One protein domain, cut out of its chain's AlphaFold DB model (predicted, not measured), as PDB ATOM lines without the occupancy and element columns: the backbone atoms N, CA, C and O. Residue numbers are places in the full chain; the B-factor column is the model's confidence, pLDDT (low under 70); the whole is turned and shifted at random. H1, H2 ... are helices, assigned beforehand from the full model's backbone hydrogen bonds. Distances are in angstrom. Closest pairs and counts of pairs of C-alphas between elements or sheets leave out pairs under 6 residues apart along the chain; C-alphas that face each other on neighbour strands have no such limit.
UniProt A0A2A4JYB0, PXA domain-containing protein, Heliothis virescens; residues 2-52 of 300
ATOM      1  N   HIS A   2     -10.086  35.842 -42.140       58.12
ATOM      2  CA  HIS A   2     -10.420  34.397 -42.097       58.12
ATOM      3  C   HIS A   2      -9.734  33.475 -43.134       58.12
ATOM      4  O   HIS A   2      -9.495  32.303 -42.839       58.12
ATOM      5  N   LYS A   3      -9.363  33.969 -44.326       59.19
ATOM      6  CA  LYS A   3      -8.687  33.147 -45.358       59.19
ATOM      7  C   LYS A   3      -7.233  32.786 -45.014       59.19
ATOM      8  O   LYS A   3      -6.765  31.723 -45.388       59.19
ATOM      9  N   TRP A   4      -6.536  33.638 -44.263       64.44
ATOM     10  CA  TRP A   4      -5.148  33.389 -43.855       64.44
ATOM     11  C   TRP A   4      -5.057  32.472 -42.631       64.44
ATOM     12  O   TRP A   4      -4.141  31.667 -42.523       64.44
ATOM     13  N   ILE A   5      -6.060  32.535 -41.753       67.31
ATOM     14  CA  ILE A   5      -6.174  31.664 -40.577       67.31
ATOM     15  C   ILE A   5      -6.490  30.216 -41.002       67.31
ATOM     16  O   ILE A   5      -5.881  29.279 -40.498       67.31
ATOM     17  N   SER A   6      -7.372  30.020 -41.989       62.75
ATOM     18  CA  SER A   6      -7.669  28.682 -42.534       62.75
ATOM     19  C   SER A   6      -6.475  28.053 -43.262       62.75
ATOM     20  O   SER A   6      -6.235  26.861 -43.093       62.75
ATOM     21  N   LEU A   7      -5.673  28.840 -43.987       71.31
ATOM     22  CA  LEU A   7      -4.500  28.337 -44.711       71.31
ATOM     23  C   LEU A   7      -3.382  27.820 -43.779       71.31
ATOM     24  O   LEU A   7      -2.634  26.933 -44.175       71.31
ATOM     25  N   GLY A   8      -3.281  28.339 -42.547       69.94
ATOM     26  CA  GLY A   8      -2.306  27.880 -41.546       69.94
ATOM     27  C   GLY A   8      -2.795  26.723 -40.666       69.94
ATOM     28  O   GLY A   8      -2.008  25.858 -40.289       69.94
ATOM     29  N   ILE A   9      -4.096  26.666 -40.368       74.19
ATOM     30  CA  ILE A   9      -4.675  25.627 -39.498       74.19
ATOM     31  C   ILE A   9      -4.764  24.275 -40.217       74.19
ATOM     32  O   ILE A   9      -4.490  23.243 -39.612       74.19
ATOM     33  N   ILE A  10      -5.096  24.263 -41.510       74.81
ATOM     34  CA  ILE A  10      -5.250  23.030 -42.300       74.81
ATOM     35  C   ILE A  10      -3.962  22.177 -42.340       74.81
ATOM     36  O   ILE A  10      -4.046  20.997 -41.995       74.81
ATOM     37  N   PRO A  11      -2.770  22.708 -42.689       76.94
ATOM     38  CA  PRO A  11      -1.541  21.910 -42.698       76.94
ATOM     39  C   PRO A  11      -1.103  21.480 -41.290       76.94
ATOM     40  O   PRO A  11      -0.534  20.402 -41.132       76.94
ATOM     41  N   LEU A  12      -1.409  22.273 -40.257       74.94
ATOM     42  CA  LEU A  12      -1.086  21.941 -38.867       74.94
ATOM     43  C   LEU A  12      -1.988  20.814 -38.337       74.94
ATOM     44  O   LEU A  12      -1.491  19.859 -37.745       74.94
ATOM     45  N   CYS A  13      -3.288  20.848 -38.645       69.94
ATOM     46  CA  CYS A  13      -4.213  19.746 -38.378       69.94
ATOM     47  C   CYS A  13      -3.856  18.478 -39.168       69.94
ATOM     48  O   CYS A  13      -3.911  17.396 -38.594       69.94
ATOM     49  N   LEU A  14      -3.448  18.589 -40.439       70.19
ATOM     50  CA  LEU A  14      -2.999  17.447 -41.252       70.19
ATOM     51  C   LEU A  14      -1.711  16.816 -40.702       70.19
ATOM     52  O   LEU A  14      -1.600  15.594 -40.672       70.19
ATOM     53  N   SER A  15      -0.772  17.629 -40.210       69.81
ATOM     54  CA  SER A  15       0.466  17.154 -39.575       69.81
ATOM     55  C   SER A  15       0.194  16.436 -38.244       69.81
ATOM     56  O   SER A  15       0.711  15.343 -38.007       69.81
ATOM     57  N   VAL A  16      -0.700  16.982 -37.406       70.69
ATOM     58  CA  VAL A  16      -1.151  16.327 -36.162       70.69
ATOM     59  C   VAL A  16      -1.899  15.022 -36.465       70.69
ATOM     60  O   VAL A  16      -1.653  14.013 -35.808       70.69
ATOM     61  N   LEU A  17      -2.752  14.993 -37.493       67.06
ATOM     62  CA  LEU A  17      -3.409  13.763 -37.946       67.06
ATOM     63  C   LEU A  17      -2.402  12.700 -38.405       67.06
ATOM     64  O   LEU A  17      -2.602  11.523 -38.127       67.06
ATOM     65  N   TRP A  18      -1.317  13.092 -39.077       70.69
ATOM     66  CA  TRP A  18      -0.291  12.161 -39.554       70.69
ATOM     67  C   TRP A  18       0.532  11.539 -38.418       70.69
ATOM     68  O   TRP A  18       0.912  10.374 -38.497       70.69
ATOM     69  N   TYR A  19       0.796  12.300 -37.353       73.50
ATOM     70  CA  TYR A  19       1.694  11.872 -36.278       73.50
ATOM     71  C   TYR A  19       1.029  10.959 -35.235       73.50
ATOM     72  O   TYR A  19       1.720  10.177 -34.585       73.50
ATOM     73  N   PHE A  20      -0.298  11.030 -35.067       76.62
ATOM     74  CA  PHE A  20      -1.027  10.252 -34.057       76.62
ATOM     75  C   PHE A  20      -1.843   9.106 -34.688       76.62
ATOM     76  O   PHE A  20      -2.937   9.342 -35.208       76.62
ATOM     77  N   PRO A  21      -1.400   7.836 -34.569       73.44
ATOM     78  CA  PRO A  21      -2.091   6.672 -35.144       73.44
ATOM     79  C   PRO A  21      -3.532   6.488 -34.639       73.44
ATOM     80  O   PRO A  21      -4.387   5.935 -35.329       73.44
ATOM     81  N   ILE A  22      -3.818   6.981 -33.430       78.06
ATOM     82  CA  ILE A  22      -5.138   6.912 -32.792       78.06
ATOM     83  C   ILE A  22      -6.165   7.761 -33.558       78.06
ATOM     84  O   ILE A  22      -7.315   7.347 -33.689       78.06
ATOM     85  N   LEU A  23      -5.759   8.908 -34.118       77.75
ATOM     86  CA  LEU A  23      -6.658   9.763 -34.901       77.75
ATOM     87  C   LEU A  23      -7.083   9.081 -36.203       77.75
ATOM     88  O   LEU A  23      -8.257   9.139 -36.558       77.75
ATOM     89  N   TRP A  24      -6.176   8.357 -36.864       78.56
ATOM     90  CA  TRP A  24      -6.525   7.534 -38.025       78.56
ATOM     91  C   TRP A  24      -7.513   6.430 -37.666       78.56
ATOM     92  O   TRP A  24      -8.498   6.253 -38.376       78.56
ATOM     93  N   SER A  25      -7.308   5.738 -36.543       79.62
ATOM     94  CA  SER A  25      -8.248   4.717 -36.060       79.62
ATOM     95  C   SER A  25      -9.652   5.292 -35.820       79.62
ATOM     96  O   SER A  25     -10.644   4.710 -36.262       79.62
ATOM     97  N   LEU A  26      -9.751   6.483 -35.215       83.50
ATOM     98  CA  LEU A  26     -11.030   7.173 -35.020       83.50
ATOM     99  C   LEU A  26     -11.682   7.582 -36.347       83.50
ATOM    100  O   LEU A  26     -12.884   7.389 -36.516       83.50
ATOM    101  N   VAL A  27     -10.907   8.094 -37.309       84.12
ATOM    102  CA  VAL A  27     -11.416   8.432 -38.650       84.12
ATOM    103  C   VAL A  27     -11.920   7.183 -39.375       84.12
ATOM    104  O   VAL A  27     -13.009   7.217 -39.951       84.12
ATOM    105  N   TYR A  28     -11.197   6.062 -39.297       86.50
ATOM    106  CA  TYR A  28     -11.641   4.796 -39.876       86.50
ATOM    107  C   TYR A  28     -12.921   4.285 -39.209       86.50
ATOM    108  O   TYR A  28     -13.850   3.911 -39.922       86.50
ATOM    109  N   LEU A  29     -13.029   4.349 -37.878       86.50
ATOM    110  CA  LEU A  29     -14.244   3.970 -37.149       86.50
ATOM    111  C   LEU A  29     -15.451   4.838 -37.525       86.50
ATOM    112  O   LEU A  29     -16.548   4.309 -37.701       86.50
ATOM    113  N   ILE A  30     -15.256   6.147 -37.699       87.75
ATOM    114  CA  ILE A  30     -16.313   7.059 -38.157       87.75
ATOM    115  C   ILE A  30     -16.698   6.746 -39.608       87.75
ATOM    116  O   ILE A  30     -17.879   6.684 -39.936       87.75
ATOM    117  N   SER A  31     -15.727   6.493 -40.489       84.75
ATOM    118  CA  SER A  31     -16.019   6.130 -41.881       84.75
ATOM    119  C   SER A  31     -16.776   4.798 -41.986       84.75
ATOM    120  O   SER A  31     -17.719   4.681 -42.769       84.75
ATOM    121  N   LEU A  32     -16.427   3.825 -41.138       89.44
ATOM    122  CA  LEU A  32     -17.079   2.522 -41.052       89.44
ATOM    123  C   LEU A  32     -18.508   2.654 -40.512       89.44
ATOM    124  O   LEU A  32     -19.421   2.040 -41.058       89.44
ATOM    125  N   SER A  33     -18.725   3.467 -39.473       86.81
ATOM    126  CA  SER A  33     -20.060   3.676 -38.903       86.81
ATOM    127  C   SER A  33     -20.994   4.394 -39.879       86.81
ATOM    128  O   SER A  33     -22.150   3.996 -40.014       86.81
ATOM    129  N   VAL A  34     -20.487   5.376 -40.634       89.62
ATOM    130  CA  VAL A  34     -21.235   6.041 -41.712       89.62
ATOM    131  C   VAL A  34     -21.565   5.054 -42.829       89.62
ATOM    132  O   VAL A  34     -22.708   5.008 -43.281       89.62
ATOM    133  N   PHE A  35     -20.607   4.223 -43.247       90.38
ATOM    134  CA  PHE A  35     -20.844   3.214 -44.278       90.38
ATOM    135  C   PHE A  35     -21.900   2.187 -43.847       90.38
ATOM    136  O   PHE A  35     -22.801   1.866 -44.623       90.38
ATOM    137  N   LEU A  36     -21.851   1.727 -42.593       90.19
ATOM    138  CA  LEU A  36     -22.849   0.818 -42.029       90.19
ATOM    139  C   LEU A  36     -24.229   1.474 -41.902       90.19
ATOM    140  O   LEU A  36     -25.224   0.831 -42.222       90.19
ATOM    141  N   ALA A  37     -24.308   2.746 -41.499       88.31
ATOM    142  CA  ALA A  37     -25.573   3.477 -41.412       88.31
ATOM    143  C   ALA A  37     -26.209   3.691 -42.797       88.31
ATOM    144  O   ALA A  37     -27.400   3.449 -42.981       88.31
ATOM    145  N   VAL A  38     -25.410   4.081 -43.795       88.44
ATOM    146  CA  VAL A  38     -25.870   4.217 -45.186       88.44
ATOM    147  C   VAL A  38     -26.297   2.858 -45.740       88.44
ATOM    148  O   VAL A  38     -27.362   2.754 -46.343       88.44
ATOM    149  N   GLY A  39     -25.530   1.797 -45.479       87.25
ATOM    150  CA  GLY A  39     -25.901   0.427 -45.829       87.25
ATOM    151  C   GLY A  39     -27.228   0.003 -45.195       87.25
ATOM    152  O   GLY A  39     -28.106  -0.487 -45.897       87.25
ATOM    153  N   ALA A  40     -27.420   0.265 -43.902       86.25
ATOM    154  CA  ALA A  40     -28.638  -0.071 -43.166       86.25
ATOM    155  C   ALA A  40     -29.878   0.707 -43.631       86.25
ATOM    156  O   ALA A  40     -30.986   0.229 -43.423       86.25
ATOM    157  N   LEU A  41     -29.719   1.866 -44.278       84.06
ATOM    158  CA  LEU A  41     -30.822   2.609 -44.899       84.06
ATOM    159  C   LEU A  41     -31.072   2.168 -46.346       84.06
ATOM    160  O   LEU A  41     -32.216   1.993 -46.765       84.06
ATOM    161  N   LEU A  42     -30.004   1.946 -47.116       84.94
ATOM    162  CA  LEU A  42     -30.106   1.562 -48.520       84.94
ATOM    163  C   LEU A  42     -30.546   0.113 -48.701       84.94
ATOM    164  O   LEU A  42     -31.249  -0.166 -49.664       84.94
ATOM    165  N   PHE A  43     -30.172  -0.804 -47.809       83.06
ATOM    166  CA  PHE A  43     -30.547  -2.214 -47.906       83.06
ATOM    167  C   PHE A  43     -32.059  -2.447 -47.756       83.06
ATOM    168  O   PHE A  43     -32.621  -3.096 -48.637       83.06
ATOM    169  N   PRO A  44     -32.767  -1.900 -46.744       80.38
ATOM    170  CA  PRO A  44     -34.220  -1.999 -46.670       80.38
ATOM    171  C   PRO A  44     -34.901  -1.157 -47.746       80.38
ATOM    172  O   PRO A  44     -35.916  -1.597 -48.262       80.38
ATOM    173  N   PHE A  45     -34.345  -0.012 -48.164       80.00
ATOM    174  CA  PHE A  45     -34.898   0.756 -49.286       80.00
ATOM    175  C   PHE A  45     -34.811  -0.025 -50.605       80.00
ATOM    176  O   PHE A  45     -35.800  -0.150 -51.317       80.00
ATOM    177  N   ARG A  46     -33.657  -0.628 -50.911       79.19
ATOM    178  CA  ARG A  46     -33.450  -1.504 -52.077       79.19
ATOM    179  C   ARG A  46     -34.262  -2.788 -51.975       79.19
ATOM    180  O   ARG A  46     -34.834  -3.195 -52.975       79.19
ATOM    181  N   SER A  47     -34.348  -3.398 -50.796       77.06
ATOM    182  CA  SER A  47     -35.177  -4.587 -50.563       77.06
ATOM    183  C   SER A  47     -36.656  -4.249 -50.704       77.06
ATOM    184  O   SER A  47     -37.375  -5.003 -51.332       77.06
ATOM    185  N   HIS A  48     -37.108  -3.088 -50.229       73.19
ATOM    186  CA  HIS A  48     -38.478  -2.617 -50.414       73.19
ATOM    187  C   HIS A  48     -38.756  -2.260 -51.877       73.19
ATOM    188  O   HIS A  48     -39.806  -2.609 -52.384       73.19
ATOM    189  N   VAL A  49     -37.820  -1.639 -52.599       73.00
ATOM    190  CA  VAL A  49     -37.949  -1.377 -54.046       73.00
ATOM    191  C   VAL A  49     -37.894  -2.671 -54.871       73.00
ATOM    192  O   VAL A  49     -38.530  -2.748 -55.915       73.00
ATOM    193  N   SER A  50     -37.171  -3.696 -54.411       69.12
ATOM    194  CA  SER A  50     -37.058  -4.993 -55.091       69.12
ATOM    195  C   SER A  50     -38.183  -5.975 -54.741       69.12
ATOM    196  O   SER A  50     -38.487  -6.829 -55.569       69.12
ATOM    197  N   LEU A  51     -38.762  -5.900 -53.533       65.25
ATOM    198  CA  LEU A  51     -39.914  -6.709 -53.100       65.25
ATOM    199  C   LEU A  51     -41.253  -6.017 -53.360       65.25
ATOM    200  O   LEU A  51     -42.271  -6.704 -53.448       65.25
ATOM    201  N   SER A  52     -41.292  -4.687 -53.466       55.22
ATOM    202  CA  SER A  52     -42.481  -3.999 -53.954       55.22
ATOM    203  C   SER A  52     -42.632  -4.401 -55.412       55.22
ATOM    204  O   SER A  52     -41.806  -4.054 -56.256       55.22
TER     205      SER A  52
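This is residues 2 to 52 of the 300 residues of the protein "PXA domain-containing protein" of Heliothis virescens (UniProt A0A2A4JYB0). Two helices meet near their ends as an open L, a shorter arm H1 and a longer arm H2, with one residue at the corner. The rest of each arm sticks out free: residues 2 to 16 of H1 and 28 to 51 of H2. The printed part has 51 residues, with two named helices in the order H1, H2, no named strand, and the class all helix. It is extended and flat, with a radius of gyration of the C-alphas of 18.3 A and spans of 53 by 28 by 9 A.

H1, residues 2 to 19, and H2, residues 21 to 51, are joined by a tight link of one residue, Phe 20. They only just touch, only at the corner by their link, with 3 pairs of C-alphas within 8 A; H1 touches H2 with residues 17 to 18 alone, and H2 touches H1 with residues 23 to 24 alone. The closest C-alphas are those of Leu 17 and Leu 23, 6.0 A apart. Their lines are about perpendicular, at 82 degrees. The O i to N i+4 pairs within hydrogen-bond range are 12 of 14 in H1 and 26 of 27 in H2.

H1 begins at C-alpha 2 (-10.420, 34.397, -42.097) and is 26.2 A long from first to last C-alpha. H2 is 44.0 A long and ends at C-alpha 51 (-39.914, -6.709, -53.100).

The C-alphas farthest apart, those of Trp 4 and Leu 51, are 53.9 A apart. The printed part has no cut. Mean pLDDT of the printed part is 76.9; 12 residues are under 70, among them 2 to 6 and 50 to 52.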